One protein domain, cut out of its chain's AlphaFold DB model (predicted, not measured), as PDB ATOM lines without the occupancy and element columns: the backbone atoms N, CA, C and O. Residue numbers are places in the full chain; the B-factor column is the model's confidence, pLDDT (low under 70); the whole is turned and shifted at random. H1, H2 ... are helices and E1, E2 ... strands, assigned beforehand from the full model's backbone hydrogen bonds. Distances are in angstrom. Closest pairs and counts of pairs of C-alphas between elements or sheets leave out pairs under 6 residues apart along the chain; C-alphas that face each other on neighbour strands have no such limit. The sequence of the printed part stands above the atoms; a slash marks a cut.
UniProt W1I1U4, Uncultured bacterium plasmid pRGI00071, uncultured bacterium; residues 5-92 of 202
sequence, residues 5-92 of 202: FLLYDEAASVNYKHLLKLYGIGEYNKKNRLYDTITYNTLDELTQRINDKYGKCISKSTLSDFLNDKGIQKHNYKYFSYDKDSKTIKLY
ATOM      1  N   PHE A   5      13.047 -53.595  22.440       88.00
ATOM      2  CA  PHE A   5      13.656 -54.672  23.212       88.00
ATOM      3  C   PHE A   5      14.657 -54.056  24.174       88.00
ATOM      4  O   PHE A   5      15.687 -53.539  23.748       88.00
ATOM      5  N   LEU A   6      14.333 -54.082  25.459       88.12
ATOM      6  CA  LEU A   6      15.161 -53.514  26.506       88.12
ATOM      7  C   LEU A   6      15.794 -54.633  27.302       88.12
ATOM      8  O   LEU A   6      15.101 -55.511  27.816       88.12
ATOM      9  N   LEU A   7      17.114 -54.576  27.420       86.75
ATOM     10  CA  LEU A   7      17.820 -55.355  28.418       86.75
ATOM     11  C   LEU A   7      17.305 -54.957  29.804       86.75
ATOM     12  O   LEU A   7      17.035 -53.780  30.053       86.75
ATOM     13  N   TYR A   8      17.132 -55.940  30.677       85.56
ATOM     14  CA  TYR A   8      16.563 -55.733  31.997       85.56
ATOM     15  C   TYR A   8      17.400 -56.435  33.057       85.56
ATOM     16  O   TYR A   8      17.725 -57.611  32.939       85.56
ATOM     17  N   ASP A   9      17.714 -55.716  34.120       82.50
ATOM     18  CA  ASP A   9      18.271 -56.273  35.342       82.50
ATOM     19  C   ASP A   9      17.695 -55.473  36.511       82.50
ATOM     20  O   ASP A   9      17.720 -54.241  36.513       82.50
ATOM     21  N   GLU A  10      17.123 -56.192  37.470       79.44
ATOM     22  CA  GLU A  10      16.429 -55.624  38.624       79.44
ATOM     23  C   GLU A  10      17.379 -54.920  39.590       79.44
ATOM     24  O   GLU A  10      17.002 -53.905  40.175       79.44
ATOM     25  N   ALA A  11      18.620 -55.406  39.689       79.12
ATOM     26  CA  ALA A  11      19.651 -54.862  40.564       79.12
ATOM     27  C   ALA A  11      20.527 -53.802  39.873       79.12
ATOM     28  O   ALA A  11      21.425 -53.231  40.498       79.12
ATOM     29  N   ALA A  12      20.311 -53.540  38.581       77.94
ATOM     30  CA  ALA A  12      21.139 -52.598  37.845       77.94
ATOM     31  C   ALA A  12      20.783 -51.145  38.181       77.94
ATOM     32  O   ALA A  12      19.630 -50.720  38.099       77.94
ATOM     33  N   SER A  13      21.810 -50.341  38.459       79.12
ATOM     34  CA  SER A  13      21.682 -48.907  38.742       79.12
ATOM     35  C   SER A  13      21.533 -48.063  37.464       79.12
ATOM     36  O   SER A  13      22.113 -46.984  37.336       79.12
ATOM     37  N   VAL A  14      20.777 -48.555  36.480       86.44
ATOM     38  CA  VAL A  14      20.584 -47.871  35.198       86.44
ATOM     39  C   VAL A  14      19.544 -46.771  35.336       86.44
ATOM     40  O   VAL A  14      18.450 -46.958  35.876       86.44
ATOM     41  N   ASN A  15      19.857 -45.612  34.765       90.50
ATOM     42  CA  ASN A  15      18.876 -44.559  34.564       90.50
ATOM     43  C   ASN A  15      18.046 -44.850  33.300       90.50
ATOM     44  O   ASN A  15      18.311 -44.321  32.215       90.50
ATOM     45  N   TYR A  16      17.046 -45.720  33.439       91.56
ATOM     46  CA  TYR A  16      16.121 -46.101  32.376       91.56
ATOM     47  C   TYR A  16      15.424 -44.897  31.733       91.56
ATOM     48  O   TYR A  16      15.200 -44.914  30.527       91.56
ATOM     49  N   LYS A  17      15.162 -43.808  32.469       93.19
ATOM     50  CA  LYS A  17      14.617 -42.568  31.878       93.19
ATOM     51  C   LYS A  17      15.501 -42.024  30.749       93.19
ATOM     52  O   LYS A  17      14.982 -41.583  29.725       93.19
ATOM     53  N   HIS A  18      16.821 -42.013  30.928       93.44
ATOM     54  CA  HIS A  18      17.748 -41.561  29.884       93.44
ATOM     55  C   HIS A  18      17.986 -42.643  28.828       93.44
ATOM     56  O   HIS A  18      18.053 -42.322  27.642       93.44
ATOM     57  N   LEU A  19      18.010 -43.917  29.231       93.00
ATOM     58  CA  LEU A  19      18.138 -45.036  28.299       93.00
ATOM     59  C   LEU A  19      16.990 -45.069  27.282       93.00
ATOM     60  O   LEU A  19      17.247 -45.154  26.085       93.00
ATOM     61  N   LEU A  20      15.737 -44.952  27.733       93.81
ATOM     62  CA  LEU A  20      14.575 -44.946  26.840       93.81
ATOM     63  C   LEU A  20      14.670 -43.818  25.809       93.81
ATOM     64  O   LEU A  20      14.406 -44.042  24.633       93.81
ATOM     65  N   LYS A  21      15.127 -42.627  26.208       93.88
ATOM     66  CA  LYS A  21      15.310 -41.504  25.277       93.88
ATOM     67  C   LYS A  21      16.323 -41.821  24.179       93.88
ATOM     68  O   LYS A  21      16.056 -41.484  23.030       93.88
ATOM     69  N   LEU A  22      17.423 -42.514  24.502       93.06
ATOM     70  CA  LEU A  22      18.367 -43.009  23.492       93.06
ATOM     71  C   LEU A  22      17.689 -43.998  22.536       93.06
ATOM     72  O   LEU A  22      17.762 -43.817  21.324       93.06
ATOM     73  N   TYR A  23      16.966 -44.989  23.062       91.56
ATOM     74  CA  TYR A  23      16.204 -45.941  22.238       91.56
ATOM     75  C   TYR A  23      15.227 -45.248  21.290       91.56
ATOM     76  O   TYR A  23      15.061 -45.658  20.144       91.56
ATOM     77  N   GLY A  24      14.602 -44.169  21.747       90.50
ATOM     78  CA  GLY A  24      13.638 -43.424  20.960       90.50
ATOM     79  C   GLY A  24      14.231 -42.571  19.840       90.50
ATOM     80  O   GLY A  24      13.507 -42.254  18.893       90.50
ATOM     81  N   ILE A  25      15.516 -42.218  19.904       92.50
ATOM     82  CA  ILE A  25      16.235 -41.521  18.821       92.50
ATOM     83  C   ILE A  25      17.144 -42.448  18.001       92.50
ATOM     84  O   ILE A  25      17.802 -41.977  17.072       92.50
ATOM     85  N   GLY A  26      17.185 -43.738  18.349       90.19
ATOM     86  CA  GLY A  26      17.923 -44.762  17.621       90.19
ATOM     87  C   GLY A  26      17.382 -45.000  16.216       90.19
ATOM     88  O   GLY A  26      16.198 -44.809  15.922       90.19
ATOM     89  N   GLU A  27      18.262 -45.464  15.343       86.12
ATOM     90  CA  GLU A  27      17.933 -45.916  14.003       86.12
ATOM     91  C   GLU A  27      17.266 -47.293  14.074       86.12
ATOM     92  O   GLU A  27      17.744 -48.214  14.740       86.12
ATOM     93  N   TYR A  28      16.127 -47.438  13.393       85.69
ATOM     94  CA  TYR A  28      15.408 -48.706  13.346       85.69
ATOM     95  C   TYR A  28      15.941 -49.587  12.216       85.69
ATOM     96  O   TYR A  28      15.663 -49.360  11.033       85.69
ATOM     97  N   ASN A  29      16.643 -50.650  12.583       83.94
ATOM     98  CA  ASN A  29      17.141 -51.645  11.655       83.94
ATOM     99  C   ASN A  29      16.006 -52.579  11.214       83.94
ATOM    100  O   ASN A  29      15.542 -53.435  11.970       83.94
ATOM    101  N   LYS A  30      15.568 -52.446   9.956       83.00
ATOM    102  CA  LYS A  30      14.469 -53.251   9.389       83.00
ATOM    103  C   LYS A  30      14.791 -54.744   9.300       83.00
ATOM    104  O   LYS A  30      13.876 -55.553   9.434       83.00
ATOM    105  N   LYS A  31      16.063 -55.110   9.097       81.75
ATOM    106  CA  LYS A  31      16.503 -56.509   8.974       81.75
ATOM    107  C   LYS A  31      16.365 -57.237  10.310       81.75
ATOM    108  O   LYS A  31      15.792 -58.320  10.373       81.75
ATOM    109  N   ASN A  32      16.829 -56.598  11.380       74.88
ATOM    110  CA  ASN A  32      16.817 -57.181  12.723       74.88
ATOM    111  C   ASN A  32      15.547 -56.825  13.523       74.88
ATOM    112  O   ASN A  32      15.270 -57.446  14.549       74.88
ATOM    113  N   ARG A  33      14.742 -55.881  13.013       78.12
ATOM    114  CA  ARG A  33      13.496 -55.350  13.593       78.12
ATOM    115  C   ARG A  33      13.681 -54.685  14.963       78.12
ATOM    116  O   ARG A  33      12.814 -54.822  15.827       78.12
ATOM    117  N   LEU A  34      14.772 -53.941  15.141       80.19
ATOM    118  CA  LEU A  34      15.202 -53.376  16.425       80.19
ATOM    119  C   LEU A  34      15.894 -52.009  16.264       80.19
ATOM    120  O   LEU A  34      16.337 -51.664  15.174       80.19
ATOM    121  N   TYR A  35      15.951 -51.229  17.345       82.19
ATOM    122  CA  TYR A  35      16.610 -49.916  17.408       82.19
ATOM    123  C   TYR A  35      18.058 -50.063  17.884       82.19
ATOM    124  O   TYR A  35      18.258 -50.185  19.091       82.19
ATOM    125  N   ASP A  36      19.051 -50.118  16.993       83.50
ATOM    126  CA  ASP A  36      20.418 -50.549  17.359       83.50
ATOM    127  C   ASP A  36      21.471 -49.448  17.440       83.50
ATOM    128  O   ASP A  36      22.412 -49.596  18.216       83.50
ATOM    129  N   THR A  37      21.355 -48.372  16.669       90.62
ATOM    130  CA  THR A  37      22.481 -47.449  16.483       90.62
ATOM    131  C   THR A  37      22.022 -46.003  16.553       90.62
ATOM    132  O   THR A  37      20.943 -45.655  16.084       90.62
ATOM    133  N   ILE A  38      22.842 -45.145  17.152       94.44
ATOM    134  CA  ILE A  38      22.696 -43.694  17.095       94.44
ATOM    135  C   ILE A  38      24.023 -43.135  16.606       94.44
ATOM    136  O   ILE A  38      25.048 -43.282  17.275       94.44
ATOM    137  N   THR A  39      23.987 -42.476  15.461       93.38
ATOM    138  CA  THR A  39      25.089 -41.669  14.942       93.38
ATOM    139  C   THR A  39      24.888 -40.209  15.353       93.38
ATOM    140  O   THR A  39      23.751 -39.728  15.440       93.38
ATOM    141  N   TYR A  40      25.975 -39.509  15.677       93.75
ATOM    142  CA  TYR A  40      25.950 -38.091  16.056       93.75
ATOM    143  C   TYR A  40      27.250 -37.396  15.625       93.75
ATOM    144  O   TYR A  40      28.258 -38.066  15.461       93.75
ATOM    145  N   ASN A  41      27.280 -36.069  15.454       92.38
ATOM    146  CA  ASN A  41      28.543 -35.353  15.189       92.38
ATOM    147  C   ASN A  41      29.120 -34.746  16.468       92.38
ATOM    148  O   ASN A  41      30.312 -34.864  16.766       92.38
ATOM    149  N   THR A  42      28.256 -34.105  17.256       95.06
ATOM    150  CA  THR A  42      28.623 -33.471  18.526       95.06
ATOM    151  C   THR A  42      27.649 -33.857  19.631       95.06
ATOM    152  O   THR A  42      26.498 -34.219  19.386       95.06
ATOM    153  N   LEU A  43      28.104 -33.771  20.882       95.00
ATOM    154  CA  LEU A  43      27.225 -34.025  22.022       95.00
ATOM    155  C   LEU A  43      26.117 -32.962  22.141       95.00
ATOM    156  O   LEU A  43      25.045 -33.260  22.663       95.00
ATOM    157  N   ASP A  44      26.358 -31.745  21.640       95.94
ATOM    158  CA  ASP A  44      25.346 -30.685  21.570       95.94
ATOM    159  C   ASP A  44      24.225 -31.064  20.606       95.94
ATOM    160  O   ASP A  44      23.059 -31.018  20.985       95.94
ATOM    161  N   GLU A  45      24.574 -31.538  19.407       95.31
ATOM    162  CA  GLU A  45      23.605 -32.045  18.430       95.31
ATOM    163  C   GLU A  45      22.789 -33.206  19.010       95.31
ATOM    164  O   GLU A  45      21.562 -33.210  18.925       95.31
ATOM    165  N   LEU A  46      23.450 -34.172  19.654       95.94
ATOM    166  CA  LEU A  46      22.759 -35.305  20.270       95.94
ATOM    167  C   LEU A  46      21.797 -34.850  21.381       95.94
ATOM    168  O   LEU A  46      20.669 -35.336  21.468       95.94
ATOM    169  N   THR A  47      22.222 -33.894  22.208       96.88
ATOM    170  CA  THR A  47      21.388 -33.300  23.264       96.88
ATOM    171  C   THR A  47      20.183 -32.577  22.665       96.88
ATOM    172  O   THR A  47      19.062 -32.754  23.144       96.88
ATOM    173  N   GLN A  48      20.402 -31.799  21.604       96.69
ATOM    174  CA  GLN A  48      19.349 -31.076  20.901       96.69
ATOM    175  C   GLN A  48      18.333 -32.049  20.301       96.69
ATOM    176  O   GLN A  48      17.152 -31.915  20.586       96.69
ATOM    177  N   ARG A  49      18.779 -33.107  19.611       95.94
ATOM    178  CA  ARG A  49      17.897 -34.150  19.053       95.94
ATOM    179  C   ARG A  49      16.998 -34.803  20.104       95.94
ATOM    180  O   ARG A  49      15.827 -35.065  19.833       95.94
ATOM    181  N   ILE A  50      17.523 -35.075  21.302       95.75
ATOM    182  CA  ILE A  50      16.716 -35.608  22.413       95.75
ATOM    183  C   ILE A  50      15.686 -34.568  22.872       95.75
ATOM    184  O   ILE A  50      14.521 -34.909  23.082       95.75
ATOM    185  N   ASN A  51      16.106 -33.314  23.030       96.00
ATOM    186  CA  ASN A  51      15.243 -32.245  23.524       96.00
ATOM    187  C   ASN A  51      14.175 -31.807  22.510       96.00
ATOM    188  O   ASN A  51      13.064 -31.492  22.922       96.00
ATOM    189  N   ASP A  52      14.462 -31.841  21.212       96.12
ATOM    190  CA  ASP A  52      13.486 -31.559  20.155       96.12
ATOM    191  C   ASP A  52      12.362 -32.596  20.165       96.12
ATOM    192  O   ASP A  52      11.191 -32.262  19.994       96.12
ATOM    193  N   LYS A  53      12.707 -33.864  20.421       94.38
ATOM    194  CA  LYS A  53      11.738 -34.961  20.442       94.38
ATOM    195  C   LYS A  53      10.909 -35.020  21.726       94.38
ATOM    196  O   LYS A  53       9.730 -35.355  21.671       94.38
ATOM    197  N   TYR A  54      11.522 -34.752  22.878       94.12
ATOM    198  CA  TYR A  54      10.914 -35.004  24.194       94.12
ATOM    199  C   TYR A  54      10.713 -33.744  25.043       94.12
ATOM    200  O   TYR A  54      10.423 -33.842  26.238       94.12
ATOM    201  N   GLY A  55      10.893 -32.565  24.451       91.81
ATOM    202  CA  GLY A  55      10.984 -31.301  25.174       91.81
ATOM    203  C   GLY A  55      12.312 -31.160  25.923       91.81
ATOM    204  O   GLY A  55      13.077 -32.114  26.083       91.81
ATOM    205  N   LYS A  56      12.599 -29.948  26.413       91.25
ATOM    206  CA  LYS A  56      13.833 -29.622  27.147       91.25
ATOM    207  C   LYS A  56      13.935 -30.445  28.441       91.25
ATOM    208  O   LYS A  56      13.408 -30.054  29.479       91.25
ATOM    209  N   CYS A  57      14.610 -31.592  28.374       91.44
ATOM    210  CA  CYS A  57      14.516 -32.651  29.381       91.44
ATOM    211  C   CYS A  57      15.865 -33.263  29.792       91.44
ATOM    212  O   CYS A  57      15.903 -34.096  30.706       91.44
ATOM    213  N   ILE A  58      16.957 -32.902  29.115       94.75
ATOM    214  CA  ILE A  58      18.318 -33.300  29.479       94.75
ATOM    215  C   ILE A  58      19.317 -32.203  29.093       94.75
ATOM    216  O   ILE A  58      19.189 -31.568  28.044       94.75
ATOM    217  N   SER A  59      20.310 -31.964  29.952       96.25
ATOM    218  CA  SER A  59      21.449 -31.100  29.637       96.25
ATOM    219  C   SER A  59      22.580 -31.906  28.995       96.25
ATOM    220  O   SER A  59      22.689 -33.120  29.182       96.25
ATOM    221  N   LYS A  60      23.483 -31.212  28.297       96.31
ATOM    222  CA  LYS A  60      24.700 -31.811  27.733       96.31
ATOM    223  C   LYS A  60      25.550 -32.506  28.799       96.31
ATOM    224  O   LYS A  60      26.059 -33.595  28.553       96.31
ATOM    225  N   SER A  61      25.697 -31.892  29.978       96.19
ATOM    226  CA  SER A  61      26.470 -32.466  31.086       96.19
ATOM    227  C   SER A  61      25.847 -33.767  31.579       96.19
ATOM    228  O   SER A  61      26.522 -34.788  31.587       96.19
ATOM    229  N   THR A  62      24.540 -33.779  31.853       95.19
ATOM    230  CA  THR A  62      23.831 -34.992  32.280       95.19
ATOM    231  C   THR A  62      23.891 -36.093  31.224       95.19
ATOM    232  O   THR A  62      24.055 -37.261  31.570       95.19
ATOM    233  N   LEU A  63      23.790 -35.745  29.936       95.44
ATOM    234  CA  LEU A  63      23.959 -36.718  28.858       95.44
ATOM    235  C   LEU A  63      25.389 -37.272  28.820       95.44
ATOM    236  O   LEU A  63      25.566 -38.480  28.691       95.44
ATOM    237  N   SER A  64      26.400 -36.412  28.958       94.69
ATOM    238  CA  SER A  64      27.803 -36.829  29.040       94.69
ATOM    239  C   SER A  64      28.018 -37.800  30.195       94.69
ATOM    240  O   SER A  64      28.578 -38.875  29.988       94.69
ATOM    241  N   ASP A  65      27.553 -37.453  31.392       93.06
ATOM    242  CA  ASP A  65      27.721 -38.276  32.587       93.06
ATOM    243  C   ASP A  65      27.053 -39.639  32.402       93.06
ATOM    244  O   ASP A  65      27.678 -40.666  32.648       93.06
ATOM    245  N   PHE A  66      25.833 -39.660  31.858       92.75
ATOM    246  CA  PHE A  66      25.112 -40.895  31.560       92.75
ATOM    247  C   PHE A  66      25.842 -41.781  30.539       92.75
ATOM    248  O   PHE A  66      25.972 -42.984  30.746       92.75
ATOM    249  N   LEU A  67      26.357 -41.204  29.448       91.75
ATOM    250  CA  LEU A  67      27.071 -41.960  28.409       91.75
ATOM    251  C   LEU A  67      28.425 -42.506  28.890       91.75
ATOM    252  O   LEU A  67      28.892 -43.531  28.387       91.75
ATOM    253  N   ASN A  68      29.054 -41.838  29.858       89.75
ATOM    254  CA  ASN A  68      30.318 -42.258  30.466       89.75
ATOM    255  C   ASN A  68      30.131 -43.054  31.771       89.75
ATOM    256  O   ASN A  68      31.130 -43.419  32.398       89.75
ATOM    257  N   ASP A  69      28.890 -43.327  32.187       84.00
ATOM    258  CA  ASP A  69      28.606 -44.025  33.437       84.00
ATOM    259  C   ASP A  69      29.162 -45.453  33.388       84.00
ATOM    260  O   ASP A  69      28.680 -46.339  32.674       84.00
ATOM    261  N   LYS A  70      30.206 -45.679  34.190       68.38
ATOM    262  CA  LYS A  70      30.872 -46.974  34.283       68.38
ATOM    263  C   LYS A  70      29.967 -48.033  34.900       68.38
ATOM    264  O   LYS A  70      30.188 -49.195  34.595       68.38
ATOM    265  N   GLY A  71      28.974 -47.689  35.721       64.81
ATOM    266  CA  GLY A  71      28.016 -48.651  36.278       64.81
ATOM    267  C   GLY A  71      27.248 -49.370  35.171       64.81
ATOM    268  O   GLY A  71      27.250 -50.596  35.103       64.81
ATOM    269  N   ILE A  72      26.735 -48.611  34.202       63.72
ATOM    270  CA  ILE A  72      26.019 -49.121  33.019       63.72
ATOM    271  C   ILE A  72      26.925 -49.980  32.110       63.72
ATOM    272  O   ILE A  72      26.442 -50.823  31.350       63.72
ATOM    273  N   GLN A  73      28.246 -49.790  32.206       57.38
ATOM    274  CA  GLN A  73      29.254 -50.495  31.408       57.38
ATOM    275  C   GLN A  73      29.970 -51.647  32.146       57.38
ATOM    276  O   GLN A  73      30.636 -52.446  31.482       57.38
ATOM    277  N   LYS A  74      29.870 -51.728  33.485       50.12
ATOM    278  CA  LYS A  74      30.599 -52.678  34.355       50.12
ATOM    279  C   LYS A  74      29.749 -53.811  34.925       50.12
ATOM    280  O   LYS A  74      30.326 -54.773  35.425       50.12
ATOM    281  N   HIS A  75      28.420 -53.723  34.893       54.09
ATOM    282  CA  HIS A  75      27.590 -54.876  35.245       54.09
ATOM    283  C   HIS A  75      27.812 -56.021  34.239       54.09
ATOM    284  O   HIS A  75      28.316 -55.805  33.137       54.09
ATOM    285  N   ASN A  76      27.382 -57.241  34.590       55.44
ATOM    286  CA  ASN A  76      27.404 -58.417  33.699       55.44
ATOM    287  C   ASN A  76      26.728 -58.161  32.332       55.44
ATOM    288  O   ASN A  76      26.901 -58.920  31.380       55.44
ATOM    289  N   TYR A  77      25.977 -57.065  32.241       64.19
ATOM    290  CA  TYR A  77      25.221 -56.608  31.100       64.19
ATOM    291  C   TYR A  77      25.621 -55.175  30.739       64.19
ATOM    292  O   TYR A  77      25.459 -54.254  31.537       64.19
ATOM    293  N   LYS A  78      26.107 -54.977  29.510       78.56
ATOM    294  CA  LYS A  78      26.219 -53.643  28.911       78.56
ATOM    295  C   LYS A  78      24.874 -53.301  28.271       78.56
ATOM    296  O   LYS A  78      24.353 -54.113  27.512       78.56
ATOM    297  N   TYR A  79      24.342 -52.107  28.531       85.31
ATOM    298  CA  TYR A  79      23.071 -51.637  27.945       85.31
ATOM    299  C   TYR A  79      23.265 -50.891  26.622       85.31
ATOM    300  O   TYR A  79      22.414 -50.938  25.734       85.31
ATOM    301  N   PHE A  80      24.405 -50.220  26.483       88.81
ATOM    302  CA  PHE A  80      24.884 -49.640  25.237       88.81
ATOM    303  C   PHE A  80      26.416 -49.571  25.254       88.81
ATOM    304  O   PHE A  80      27.041 -49.674  26.314       88.81
ATOM    305  N   SER A  81      27.029 -49.385  24.089       88.81
ATOM    306  CA  SER A  81      28.419 -48.937  23.966       88.81
ATOM    307  C   SER A  81      28.458 -47.520  23.424       88.81
ATOM    308  O   SER A  81      27.714 -47.202  22.499       88.81
ATOM    309  N   TYR A  82      29.354 -46.704  23.966       91.25
ATOM    310  CA  TYR A  82      29.571 -45.329  23.541       91.25
ATOM    311  C   TYR A  82      30.987 -45.179  22.990       91.25
ATOM    312  O   TYR A  82      31.954 -45.271  23.745       91.25
ATOM    313  N   ASP A  83      31.096 -44.975  21.680       90.12
ATOM    314  CA  ASP A  83      32.361 -44.765  20.987       90.12
ATOM    315  C   ASP A  83      32.476 -43.295  20.566       90.12
ATOM    316  O   ASP A  83      31.721 -42.794  19.729       90.12
ATOM    317  N   LYS A  84      33.424 -42.597  21.198       89.25
ATOM    318  CA  LYS A  84      33.671 -41.169  20.984       89.25
ATOM    319  C   LYS A  84      34.432 -40.888  19.697       89.25
ATOM    320  O   LYS A  84      34.343 -39.755  19.217       89.25
ATOM    321  N   ASP A  85      35.162 -41.862  19.173       89.94
ATOM    322  CA  ASP A  85      36.007 -41.696  17.996       89.94
ATOM    323  C   ASP A  85      35.163 -41.912  16.744       89.94
ATOM    324  O   ASP A  85      35.116 -41.044  15.875       89.94
ATOM    325  N   SER A  86      34.378 -42.995  16.718       91.31
ATOM    326  CA  SER A  86      33.412 -43.260  15.640       91.31
ATOM    327  C   SER A  86      32.081 -42.514  15.787       91.31
ATOM    328  O   SER A  86      31.177 -42.705  14.975       91.31
ATOM    329  N   LYS A  87      31.937 -41.688  16.833       93.62
ATOM    330  CA  LYS A  87      30.728 -40.914  17.164       93.62
ATOM    331  C   LYS A  87      29.439 -41.735  17.072       93.62
ATOM    332  O   LYS A  87      28.434 -41.333  16.480       93.62
ATOM    333  N   THR A  88      29.484 -42.917  17.673       93.75
ATOM    334  CA  THR A  88      28.413 -43.902  17.578       93.75
ATOM    335  C   THR A  88      28.030 -44.414  18.961       93.75
ATOM    336  O   THR A  88      28.880 -44.738  19.793       93.75
ATOM    337  N   ILE A  89      26.727 -44.532  19.205       93.56
ATOM    338  CA  ILE A  89      26.173 -45.276  20.337       93.56
ATOM    339  C   ILE A  89      25.508 -46.532  19.781       93.56
ATOM    340  O   ILE A  89      24.597 -46.428  18.961       93.56
ATOM    341  N   LYS A  90      25.932 -47.715  20.234       90.56
ATOM    342  CA  LYS A  90      25.252 -48.981  19.912       90.56
ATOM    343  C   LYS A  90      24.403 -49.414  21.093       90.56
ATOM    344  O   LYS A  90      24.929 -49.579  22.190       90.56
ATOM    345  N   LEU A  91      23.113 -49.602  20.874       89.81
ATOM    346  CA  LEU A  91      22.140 -50.060  21.854       89.81
ATOM    347  C   LEU A  91      22.142 -51.589  21.891       89.81
ATOM    348  O   LEU A  91      21.987 -52.247  20.863       89.81
ATOM    349  N   TYR A  92      22.309 -52.169  23.077       84.00
ATOM    350  CA  TYR A  92      22.305 -53.619  23.234       84.00
ATOM    351  C   TYR A  92      20.887 -54.123  23.486       84.00
ATOM    352  O   TYR A  92      20.388 -54.158  24.608       84.00
TER     353      TYR A  92
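Overview. This is residues 5 to 92 of the 202 residues of the protein "Uncultured bacterium plasmid pRGI00071" of uncultured bacterium (UniProt W1I1U4). A twisted sheet of two hairpins, E2 with E3 and E4 with E5, is a wall with H1 running across one face; H2 packs on H1, and H3 makes a corner with one end of H2. H1, H2 and H3 point in three directions about perpendicular to one another, while the short E1 and H4 lie toward the rim. The printed part has 88 residues, with four named helices and five named strands in the order E1 H1 E2 E3 H2 H3 H4 E4 E5; the sheet, E2 E3 E5 E4, is all antiparallel and the class is mixed. It is compact, with a radius of gyration of the C-alphas of 12.5 A, and rounded, spanning 32 by 31 by 27 A.

Arrangement. E1, residues 5 to 7, pairs with no named strand; it and H1, residues 16 to 25, are near each other. The hairpin of E2, residues 27 to 29, and E3, residues 34 to 39, has N 27 and O 37 within hydrogen-bond range at 2.8 A. E3 is staggered: residues 34 to 37 pair with E2, and 37 to 39 with E5, residues 88 to 91, where N 38 and O 89 are 2.8 A apart. E5 and E4, residues 80 to 83, form the other hairpin, with N 81 and O 90 at 2.8 A. H1 is on the sheet at a height of 10.2 A, across the strands at 81 degrees to E3 on the local plane; the closest C-alphas of H1 and E3 are those of Tyr 23 and Tyr 35, 6.3 A apart. H2, residues 43 to 54, is not on the sheet; with residues 49 to 54 alone it touches H1, about perpendicular at 87 degrees, the closest C-alphas being those of Lys 21 and Ile 50, 6.7 A apart. H3, residues 60 to 67, touches residues 43 to 47 of H2, about perpendicular at 86 degrees, with the C-alphas of Thr 47 and Lys 60 closest at 5.8 A. H3 only grazes the sheet, with Leu 67, and H4, residues 70 to 74, only grazes it with residues 72 to 73. Every O i to N i+4 pair is within hydrogen-bond range in H2, H3 and H4, and 5 of 6 are in H1.

Along the chain. E1 begins at C-alpha 5, (13.656, -54.672, 23.212). H1 measures 14.3 A from first to last C-alpha, E3 15.4 A, H2 16.5 A and H3 10.4 A. H2 begins at C-alpha 43, (27.225, -34.025, 22.022), and E5 ends at C-alpha 91, (22.140, -50.060, 21.854).

Size, cuts and confidence. The two C-alphas farthest apart, those of Lys 31 and Ser 61, are 34.2 A apart. The printed part has no cut and no long link. Mean pLDDT of the printed part is 87.3; residues 70 to 77 are under 70.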